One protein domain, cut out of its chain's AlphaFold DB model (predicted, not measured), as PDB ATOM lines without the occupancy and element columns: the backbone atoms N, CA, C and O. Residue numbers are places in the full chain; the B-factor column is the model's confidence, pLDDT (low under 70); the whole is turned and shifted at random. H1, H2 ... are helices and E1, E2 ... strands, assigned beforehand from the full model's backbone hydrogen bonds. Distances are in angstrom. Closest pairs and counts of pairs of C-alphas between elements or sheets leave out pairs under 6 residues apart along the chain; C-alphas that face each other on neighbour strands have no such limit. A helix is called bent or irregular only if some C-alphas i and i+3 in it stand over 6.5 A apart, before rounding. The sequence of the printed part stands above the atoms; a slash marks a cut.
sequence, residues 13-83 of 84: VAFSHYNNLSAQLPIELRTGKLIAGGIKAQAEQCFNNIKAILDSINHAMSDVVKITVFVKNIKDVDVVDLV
ATOM      1  N   VAL A  13      21.117  14.937  35.923       92.25
ATOM      2  CA  VAL A  13      20.379  15.310  34.710       92.25
ATOM      3  C   VAL A  13      19.410  16.437  35.055       92.25
ATOM      4  O   VAL A  13      18.558  16.295  35.936       92.25
ATOM      5  N   ALA A  14      19.518  17.545  34.329       91.81
ATOM      6  CA  ALA A  14      18.561  18.637  34.412       91.81
ATOM      7  C   ALA A  14      17.311  18.316  33.580       91.81
ATOM      8  O   ALA A  14      17.415  17.894  32.426       91.81
ATOM      9  N   PHE A  15      16.133  18.540  34.157       91.38
ATOM     10  CA  PHE A  15      14.860  18.498  33.445       91.38
ATOM     11  C   PHE A  15      14.008  19.688  33.881       91.38
ATOM     12  O   PHE A  15      13.560  19.764  35.026       91.38
ATOM     13  N   SER A  16      13.786  20.621  32.952       92.12
ATOM     14  CA  SER A  16      13.156  21.913  33.243       92.12
ATOM     15  C   SER A  16      13.921  22.672  34.346       92.12
ATOM     16  O   SER A  16      15.128  22.871  34.218       92.12
ATOM     17  N   HIS A  17      13.245  23.093  35.417       89.88
ATOM     18  CA  HIS A  17      13.805  23.900  36.507       89.88
ATOM     19  C   HIS A  17      14.486  23.094  37.621       89.88
ATOM     20  O   HIS A  17      14.993  23.689  38.568       89.88
ATOM     21  N   TYR A  18      14.492  21.761  37.535       93.00
ATOM     22  CA  TYR A  18      15.080  20.904  38.560       93.00
ATOM     23  C   TYR A  18      16.241  20.096  38.014       93.00
ATOM     24  O   TYR A  18      16.245  19.645  36.864       93.00
ATOM     25  N   ASN A  19      17.203  19.848  38.894       94.12
ATOM     26  CA  ASN A  19      18.266  18.902  38.643       94.12
ATOM     27  C   ASN A  19      18.052  17.639  39.480       94.12
ATOM     28  O   ASN A  19      17.837  17.712  40.688       94.12
ATOM     29  N   ASN A  20      18.097  16.483  38.824       94.75
ATOM     30  CA  ASN A  20      17.916  15.188  39.457       94.75
ATOM     31  C   ASN A  20      19.265  14.487  39.539       94.75
ATOM     32  O   ASN A  20      19.933  14.275  38.523       94.75
ATOM     33  N   LEU A  21      19.664  14.122  40.751       94.81
ATOM     34  CA  LEU A  21      20.892  13.379  40.992       94.81
ATOM     35  C   LEU A  21      20.580  11.886  41.068       94.81
ATOM     36  O   LEU A  21      19.624  11.464  41.717       94.81
ATOM     37  N   SER A  22      21.435  11.082  40.441       93.62
ATOM     38  CA  SER A  22      21.453   9.643  40.704       93.62
ATOM     39  C   SER A  22      21.801   9.388  42.170       93.62
ATOM     40  O   SER A  22      22.510  10.184  42.793       93.62
ATOM     41  N   ALA A  23      21.356   8.258  42.718       93.25
ATOM     42  CA  ALA A  23      21.693   7.877  44.084       93.25
ATOM     43  C   ALA A  23      23.217   7.844  44.277       93.25
ATOM     44  O   ALA A  23      23.949   7.239  43.488       93.25
ATOM     45  N   GLN A  24      23.691   8.509  45.328       94.44
ATOM     46  CA  GLN A  24      25.104   8.509  45.676       94.44
ATOM     47  C   GLN A  24      25.377   7.401  46.682       94.44
ATOM     48  O   GLN A  24      24.726   7.318  47.717       94.44
ATOM     49  N   LEU A  25      26.331   6.536  46.342       94.62
ATOM     50  CA  LEU A  25      26.713   5.396  47.165       94.62
ATOM     51  C   LEU A  25      27.978   5.712  47.972       94.62
ATOM     52  O   LEU A  25      28.845   6.445  47.481       94.62
ATOM     53  N   PRO A  26      28.147   5.106  49.157       95.62
ATOM     54  CA  PRO A  26      29.303   5.348  50.007       95.62
ATOM     55  C   PRO A  26      30.485   4.463  49.601       95.62
ATOM     56  O   PRO A  26      30.897   3.553  50.320       95.62
ATOM     57  N   ILE A  27      30.995   4.702  48.393       92.12
ATOM     58  CA  ILE A  27      32.023   3.885  47.744       92.12
ATOM     59  C   ILE A  27      33.310   4.694  47.571       92.12
ATOM     60  O   ILE A  27      33.287   5.811  47.052       92.12
ATOM     61  N   GLU A  28      34.450   4.103  47.930       85.56
ATOM     62  CA  GLU A  28      35.767   4.653  47.602       85.56
ATOM     63  C   GLU A  28      36.009   4.513  46.090       85.56
ATOM     64  O   GLU A  28      36.141   3.407  45.565       85.56
ATOM     65  N   LEU A  29      36.119   5.635  45.371       78.25
ATOM     66  CA  LEU A  29      36.241   5.645  43.903       78.25
ATOM     67  C   LEU A  29      37.453   4.868  43.370       78.25
ATOM     68  O   LEU A  29      37.410   4.348  42.255       78.25
ATOM     69  N   ARG A  30      38.536   4.803  44.151       80.31
ATOM     70  CA  ARG A  30      39.776   4.121  43.768       80.31
ATOM     71  C   ARG A  30      39.636   2.601  43.819       80.31
ATOM     72  O   ARG A  30      40.180   1.915  42.960       80.31
ATOM     73  N   THR A  31      38.932   2.077  44.821       86.44
ATOM     74  CA  THR A  31      38.834   0.629  45.062       86.44
ATOM     75  C   THR A  31      37.496   0.040  44.632       86.44
ATOM     76  O   THR A  31      37.399  -1.173  44.458       86.44
ATOM     77  N   GLY A  32      36.467   0.872  44.454       84.62
ATOM     78  CA  GLY A  32      35.101   0.433  44.178       84.62
ATOM     79  C   GLY A  32      34.439  -0.274  45.363       84.62
ATOM     80  O   GLY A  32      33.420  -0.935  45.176       84.62
ATOM     81  N   LYS A  33      35.011  -0.173  46.569       91.25
ATOM     82  CA  LYS A  33      34.496  -0.823  47.779       91.25
ATOM     83  C   LYS A  33      33.702   0.149  48.639       91.25
ATOM     84  O   LYS A  33      33.977   1.347  48.654       91.25
ATOM     85  N   LEU A  34      32.743  -0.400  49.380       93.19
ATOM     86  CA  LEU A  34      32.047   0.306  50.449       93.19
ATOM     87  C   LEU A  34      33.072   0.834  51.458       93.19
ATOM     88  O   LEU A  34      33.975   0.091  51.856       93.19
ATOM     89  N   ILE A  35      32.941   2.091  51.866       95.00
ATOM     90  CA  ILE A  35      33.859   2.649  52.859       95.00
ATOM     91  C   ILE A  35      33.666   1.983  54.232       95.00
ATOM     92  O   ILE A  35      32.560   1.590  54.620       95.00
ATOM     93  N   ALA A  36      34.774   1.842  54.959       93.62
ATOM     94  CA  ALA A  36      34.781   1.366  56.339       93.62
ATOM     95  C   ALA A  36      34.289   2.464  57.306       93.62
ATOM     96  O   ALA A  36      34.170   3.624  56.924       93.62
ATOM     97  N   GLY A  37      34.018   2.103  58.565       92.88
ATOM     98  CA  GLY A  37      33.575   3.054  59.601       92.88
ATOM     99  C   GLY A  37      32.071   3.041  59.901       92.88
ATOM    100  O   GLY A  37      31.606   3.821  60.726       92.88
ATOM    101  N   GLY A  38      31.315   2.133  59.277       95.38
ATOM    102  CA  GLY A  38      29.892   1.932  59.562       95.38
ATOM    103  C   GLY A  38      28.990   3.027  58.991       95.38
ATOM    104  O   GLY A  38      29.399   3.793  58.117       95.38
ATOM    105  N   ILE A  39      27.742   3.077  59.468       96.44
ATOM    106  CA  ILE A  39      26.688   3.895  58.854       96.44
ATOM    107  C   ILE A  39      27.012   5.394  58.844       96.44
ATOM    108  O   ILE A  39      26.806   6.031  57.820       96.44
ATOM    109  N   LYS A  40      27.571   5.954  59.926       96.44
ATOM    110  CA  LYS A  40      27.888   7.391  59.998       96.44
ATOM    111  C   LYS A  40      28.881   7.801  58.912       96.44
ATOM    112  O   LYS A  40      28.601   8.707  58.135       96.44
ATOM    113  N   ALA A  41      30.000   7.082  58.813       96.81
ATOM    114  CA  ALA A  41      31.008   7.337  57.788       96.81
ATOM    115  C   ALA A  41      30.415   7.165  56.379       96.81
ATOM    116  O   ALA A  41      30.643   7.988  55.497       96.81
ATOM    117  N   GLN A  42      29.601   6.123  56.179       96.94
ATOM    118  CA  GLN A  42      28.896   5.882  54.919       96.94
ATOM    119  C   GLN A  42      27.955   7.038  54.553       96.94
ATOM    120  O   GLN A  42      28.028   7.546  53.437       96.94
ATOM    121  N   ALA A  43      27.134   7.518  55.482       96.88
ATOM    122  CA  ALA A  43      26.273   8.675  55.263       96.88
ATOM    123  C   ALA A  43      27.092   9.916  54.869       96.88
ATOM    124  O   ALA A  43      26.808  10.524  53.836       96.88
ATOM    125  N   GLU A  44      28.167  10.224  55.606       96.75
ATOM    126  CA  GLU A  44      29.071  11.348  55.306       96.75
ATOM    127  C   GLU A  44      29.620  11.260  53.879       96.75
ATOM    128  O   GLU A  44      29.627  12.246  53.140       96.75
ATOM    129  N   GLN A  45      30.024  10.069  53.436       96.31
ATOM    130  CA  GLN A  45      30.515   9.877  52.075       96.31
ATOM    131  C   GLN A  45      29.431  10.093  51.014       96.31
ATOM    132  O   GLN A  45      29.726  10.672  49.966       96.31
ATOM    133  N   CYS A  46      28.191   9.660  51.257       96.25
ATOM    134  CA  CYS A  46      27.075   9.932  50.350       96.25
ATOM    135  C   CYS A  46      26.834  11.441  50.204       96.25
ATOM    136  O   CYS A  46      26.748  11.931  49.077       96.25
ATOM    137  N   PHE A  47      26.793  12.186  51.313       96.38
ATOM    138  CA  PHE A  47      26.597  13.639  51.283       96.38
ATOM    139  C   PHE A  47      27.777  14.377  50.651       96.38
ATOM    140  O   PHE A  47      27.566  15.274  49.837       96.38
ATOM    141  N   ASN A  48      29.012  13.946  50.911       95.12
ATOM    142  CA  ASN A  48      30.195  14.486  50.237       95.12
ATOM    143  C   ASN A  48      30.142  14.265  48.718       95.12
ATOM    144  O   ASN A  48      30.513  15.151  47.948       95.12
ATOM    145  N   ASN A  49      29.641  13.111  48.272       94.56
ATOM    146  CA  ASN A  49      29.452  12.833  46.850       94.56
ATOM    147  C   ASN A  49      28.369  13.730  46.229       94.56
ATOM    148  O   ASN A  49      28.568  14.227  45.120       94.56
ATOM    149  N   ILE A  50      27.251  13.960  46.930       95.56
ATOM    150  CA  ILE A  50      26.194  14.893  46.497       95.56
ATOM    151  C   ILE A  50      26.766  16.306  46.385       95.56
ATOM    152  O   ILE A  50      26.650  16.920  45.326       95.56
ATOM    153  N   LYS A  51      27.450  16.786  47.430       95.56
ATOM    154  CA  LYS A  51      28.087  18.104  47.454       95.56
ATOM    155  C   LYS A  51      29.047  18.284  46.278       95.56
ATOM    156  O   LYS A  51      28.931  19.260  45.553       95.56
ATOM    157  N   ALA A  52      29.918  17.309  46.017       94.25
ATOM    158  CA  ALA A  52      30.847  17.371  44.890       94.25
ATOM    159  C   ALA A  52      30.141  17.434  43.520       94.25
ATOM    160  O   ALA A  52      30.668  18.031  42.582       94.25
ATOM    161  N   ILE A  53      28.961  16.815  43.377       94.50
ATOM    162  CA  ILE A  53      28.154  16.936  42.156       94.50
ATOM    163  C   ILE A  53      27.550  18.335  42.055       94.50
ATOM    164  O   ILE A  53      27.650  18.924  40.983       94.50
ATOM    165  N   LEU A  54      26.971  18.864  43.135       95.69
ATOM    166  CA  LEU A  54      26.408  20.218  43.169       95.69
ATOM    167  C   LEU A  54      27.473  21.273  42.846       95.69
ATOM    168  O   LEU A  54      27.272  22.075  41.937       95.69
ATOM    169  N   ASP A  55      28.646  21.179  43.478       95.50
ATOM    170  CA  ASP A  55      29.786  22.059  43.210       95.50
ATOM    171  C   ASP A  55      30.186  22.003  41.719       95.50
ATOM    172  O   ASP A  55      30.500  23.024  41.114       95.50
ATOM    173  N   SER A  56      30.116  20.822  41.082       94.50
ATOM    174  CA  SER A  56      30.455  20.652  39.657       94.50
ATOM    175  C   SER A  56      29.460  21.286  38.676       94.50
ATOM    176  O   SER A  56      29.780  21.433  37.495       94.50
ATOM    177  N   ILE A  57      28.267  21.646  39.152       94.00
ATOM    178  CA  ILE A  57      27.212  22.319  38.381       94.00
ATOM    179  C   ILE A  57      26.913  23.724  38.927       94.00
ATOM    180  O   ILE A  57      25.865  24.281  38.617       94.00
ATOM    181  N   ASN A  58      27.832  24.294  39.717       95.25
ATOM    182  CA  ASN A  58      27.730  25.621  40.333       95.25
ATOM    183  C   ASN A  58      26.498  25.805  41.243       95.25
ATOM    184  O   ASN A  58      25.913  26.886  41.286       95.25
ATOM    185  N   HIS A  59      26.128  24.757  41.977       96.06
ATOM    186  CA  HIS A  59      25.080  24.767  42.997       96.06
ATOM    187  C   HIS A  59      25.640  24.390  44.371       96.06
ATOM    188  O   HIS A  59      26.740  23.846  44.474       96.06
ATOM    189  N   ALA A  60      24.874  24.646  45.430       96.25
ATOM    190  CA  ALA A  60      25.256  24.334  46.806       96.25
ATOM    191  C   ALA A  60      24.246  23.402  47.492       96.25
ATOM    192  O   ALA A  60      23.099  23.273  47.071       96.25
ATOM    193  N   MET A  61      24.651  22.777  48.605       95.31
ATOM    194  CA  MET A  61      23.753  21.944  49.427       95.31
ATOM    195  C   MET A  61      22.500  22.702  49.896       95.31
ATOM    196  O   MET A  61      21.442  22.097  50.025       95.31
ATOM    197  N   SER A  62      22.596  24.020  50.098       96.44
ATOM    198  CA  SER A  62      21.464  24.887  50.455       96.44
ATOM    199  C   SER A  62      20.398  25.014  49.361       96.44
ATOM    200  O   SER A  62      19.285  25.434  49.663       96.44
ATOM    201  N   ASP A  63      20.709  24.649  48.115       96.00
ATOM    202  CA  ASP A  63      19.759  24.675  46.994       96.00
ATOM    203  C   ASP A  63      18.893  23.398  46.943       96.00
ATOM    204  O   ASP A  63      17.952  23.295  46.150       96.00
ATOM    205  N   VAL A  64      19.216  22.389  47.761       95.94
ATOM    206  CA  VAL A  64      18.540  21.090  47.747       95.94
ATOM    207  C   VAL A  64      17.198  21.178  48.469       95.94
ATOM    208  O   VAL A  64      17.125  21.308  49.684       95.94
ATOM    209  N   VAL A  65      16.115  21.016  47.711       96.06
ATOM    210  CA  VAL A  65      14.743  21.062  48.249       96.06
ATOM    211  C   VAL A  65      14.270  19.738  48.852       96.06
ATOM    212  O   VAL A  65      13.346  19.716  49.664       96.06
ATOM    213  N   LYS A  66      14.857  18.608  48.434       95.31
ATOM    214  CA  LYS A  66      14.472  17.272  48.902       95.31
ATOM    215  C   LYS A  66      15.604  16.268  48.732       95.31
ATOM    216  O   LYS A  66      16.213  16.183  47.670       95.31
ATOM    217  N   ILE A  67      15.790  15.437  49.756       95.31
ATOM    218  CA  ILE A  67      16.652  14.254  49.729       95.31
ATOM    219  C   ILE A  67      15.799  13.025  50.064       95.31
ATOM    220  O   ILE A  67      14.888  13.090  50.891       95.31
ATOM    221  N   THR A  68      16.079  11.907  49.394       96.31
ATOM    222  CA  THR A  68      15.521  10.594  49.733       96.31
ATOM    223  C   THR A  68      16.667   9.701  50.185       96.31
ATOM    224  O   THR A  68      17.580   9.423  49.408       96.31
ATOM    225  N   VAL A  69      16.615   9.256  51.437       95.56
ATOM    226  CA  VAL A  69      17.620   8.374  52.034       95.56
ATOM    227  C   VAL A  69      17.085   6.946  52.047       95.56
ATOM    228  O   VAL A  69      15.973   6.696  52.509       95.56
ATOM    229  N   PHE A  70      17.893   6.002  51.567       96.19
ATOM    230  CA  PHE A  70      17.611   4.571  51.658       96.19
ATOM    231  C   PHE A  70      18.605   3.920  52.617       96.19
ATOM    232  O   PHE A  70      19.801   3.857  52.330       96.19
ATOM    233  N   VAL A  71      18.104   3.418  53.743       95.56
ATOM    234  CA  VAL A  71      18.887   2.653  54.720       95.56
ATOM    235  C   VAL A  71      18.547   1.170  54.635       95.56
ATOM    236  O   VAL A  71      17.421   0.792  54.316       95.56
ATOM    237  N   LYS A  72      19.522   0.309  54.939       94.12
ATOM    238  CA  LYS A  72      19.296  -1.144  55.000       94.12
ATOM    239  C   LYS A  72      18.514  -1.545  56.253       94.12
ATOM    240  O   LYS A  72      17.710  -2.470  56.203       94.12
ATOM    241  N   ASN A  73      18.775  -0.876  57.372       95.94
ATOM    242  CA  ASN A  73      18.080  -1.069  58.636       95.94
ATOM    243  C   ASN A  73      17.456   0.264  59.044       95.94
ATOM    244  O   ASN A  73      18.148   1.269  59.113       95.94
ATOM    245  N   ILE A  74      16.156   0.280  59.330       95.56
ATOM    246  CA  ILE A  74      15.448   1.521  59.663       95.56
ATOM    247  C   ILE A  74      15.990   2.199  60.929       95.56
ATOM    248  O   ILE A  74      15.935   3.416  61.032       95.56
ATOM    249  N   LYS A  75      16.583   1.432  61.853       94.94
ATOM    250  CA  LYS A  75      17.223   1.971  63.067       94.94
ATOM    251  C   LYS A  75      18.443   2.849  62.771       94.94
ATOM    252  O   LYS A  75      18.893   3.571  63.647       94.94
ATOM    253  N   ASP A  76      18.980   2.771  61.558       96.25
ATOM    254  CA  ASP A  76      20.133   3.563  61.145       96.25
ATOM    255  C   ASP A  76      19.754   5.013  60.791       96.25
ATOM    256  O   ASP A  76      20.650   5.848  60.686       96.25
ATOM    257  N   VAL A  77      18.455   5.325  60.623       95.06
ATOM    258  CA  VAL A  77      17.967   6.688  60.320       95.06
ATOM    259  C   VAL A  77      18.478   7.704  61.336       95.06
ATOM    260  O   VAL A  77      19.046   8.710  60.924       95.06
ATOM    261  N   ASP A  78      18.400   7.394  62.632       95.81
ATOM    262  CA  ASP A  78      18.823   8.316  63.694       95.81
ATOM    263  C   ASP A  78      20.299   8.716  63.557       95.81
ATOM    264  O   ASP A  78      20.688   9.831  63.886       95.81
ATOM    265  N   VAL A  79      21.144   7.807  63.056       96.12
ATOM    266  CA  VAL A  79      22.570   8.084  62.847       96.12
ATOM    267  C   VAL A  79      22.804   8.874  61.561       96.12
ATOM    268  O   VAL A  79      23.729   9.685  61.512       96.12
ATOM    269  N   VAL A  80      21.991   8.651  60.525       95.69
ATOM    270  CA  VAL A  80      22.058   9.427  59.278       95.69
ATOM    271  C   VAL A  80      21.644  10.879  59.520       95.69
ATOM    272  O   VAL A  80      22.294  11.778  58.988       95.69
ATOM    273  N   ASP A  81      20.641  11.115  60.365       94.12
ATOM    274  CA  ASP A  81      20.151  12.461  60.684       94.12
ATOM    275  C   ASP A  81      21.203  13.340  61.381       94.12
ATOM    276  O   ASP A  81      21.155  14.559  61.270       94.12
ATOM    277  N   LEU A  82      22.209  12.744  62.032       94.38
ATOM    278  CA  LEU A  82      23.339  13.474  62.629       94.38
ATOM    279  C   LEU A  82      24.332  14.037  61.597       94.38
ATOM    280  O   LEU A  82      25.280  14.725  61.978       94.38
ATOM    281  N   VAL A  83      24.186  13.664  60.324       90.62
ATOM    282  CA  VAL A  83      25.106  14.015  59.230       90.62
ATOM    283  C   VAL A  83      24.478  15.003  58.238       90.62
ATOM    284  O   VAL A  83      25.213  15.632  57.473       90.62
TER     285      VAL A  83
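AT A GLANCE: This is residues 13 to 83 of the 84 residues of a protein of Serratia fonticola (UniProt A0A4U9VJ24). One long helix, H1, runs through the model, with the short helix H2 packed beside its first turns and the small strand hairpin E1 and E2 towards the other end of H1. Two long stretches without a named element join these parts: residues 22 to 37 fold back on themselves in a loop before H1, and residues 57 to 73 run from the end of H1 back to H2, near where H1 begins. The printed part has 71 residues with two named strands and two named helices, in the order E1, E2, H1, H2; the sheet has the order E1 - E2 and is antiparallel. The class is mixed, helices and strands, with 34 of the 71 residues, under half, in named elements. The whole is only just compact, close to loose, with a radius of gyration of the C-alphas of 13.0 A and spans of 36 by 29 by 17 A.

IN THESE COORDINATES: E1 is residues 13 to 15, 6.5 A long, and begins at C-alpha 13 at (20.379, 15.310, 34.710). E2 is residues 18 to 21, 9.8 A long. H1 is residues 38 to 56, 27.3 A from C-alpha 38 at (29.892, 1.932, 59.562) to C-alpha 56 at (30.455, 20.652, 39.657). H2 is residues 74 to 81, 12.0 A long, and ends at C-alpha 81 at (20.151, 12.461, 60.684). H2 is only just irregular: C-alphas 75 and 78 are 6.6 A apart, and its line is a rough one.

HOW THE PARTS SIT: E1 and E2 form a hairpin of antiparallel neighbour strands, with 154 degrees between their directions. C-alphas 14 and 19 face each other at 4.2 A. N 13 and O 20, at 2.9 A, and N 20 and O 13, at 2.9 A, are within hydrogen-bond range. The closest C-alphas of E2 and H1, those of Leu 21 and Ile 50, are 7.8 A apart, the one pair within 8 A. Residues 27 to 28 pair with residues 33 to 34, antiparallel. H1 touches H2 with residues 39 to 43 alone, and the closest C-alphas, those of Ala 43 and Val 80, are 5.9 A apart. H1 and H2 run the same way at a steep tilt of 52 degrees. E1 is apart from H1 and H2, and E2 is apart from H2. In H1 every O i to N i+4 pair is within hydrogen-bond range; in H2 2 of 4 are, beside 3 of 5 O i to N i+3 pairs.

THE WHOLE: The two C-alphas farthest apart, those of Ser 16 and Gly 37, are 38.3 A apart. The printed part has no cut. The link from E1 to E2 is tight, while those from E2 to H1 and from H1 to H2 are long, with 16 and 17 residues. The mean pLDDT of the printed part is 94.0, and no printed residue is under 70.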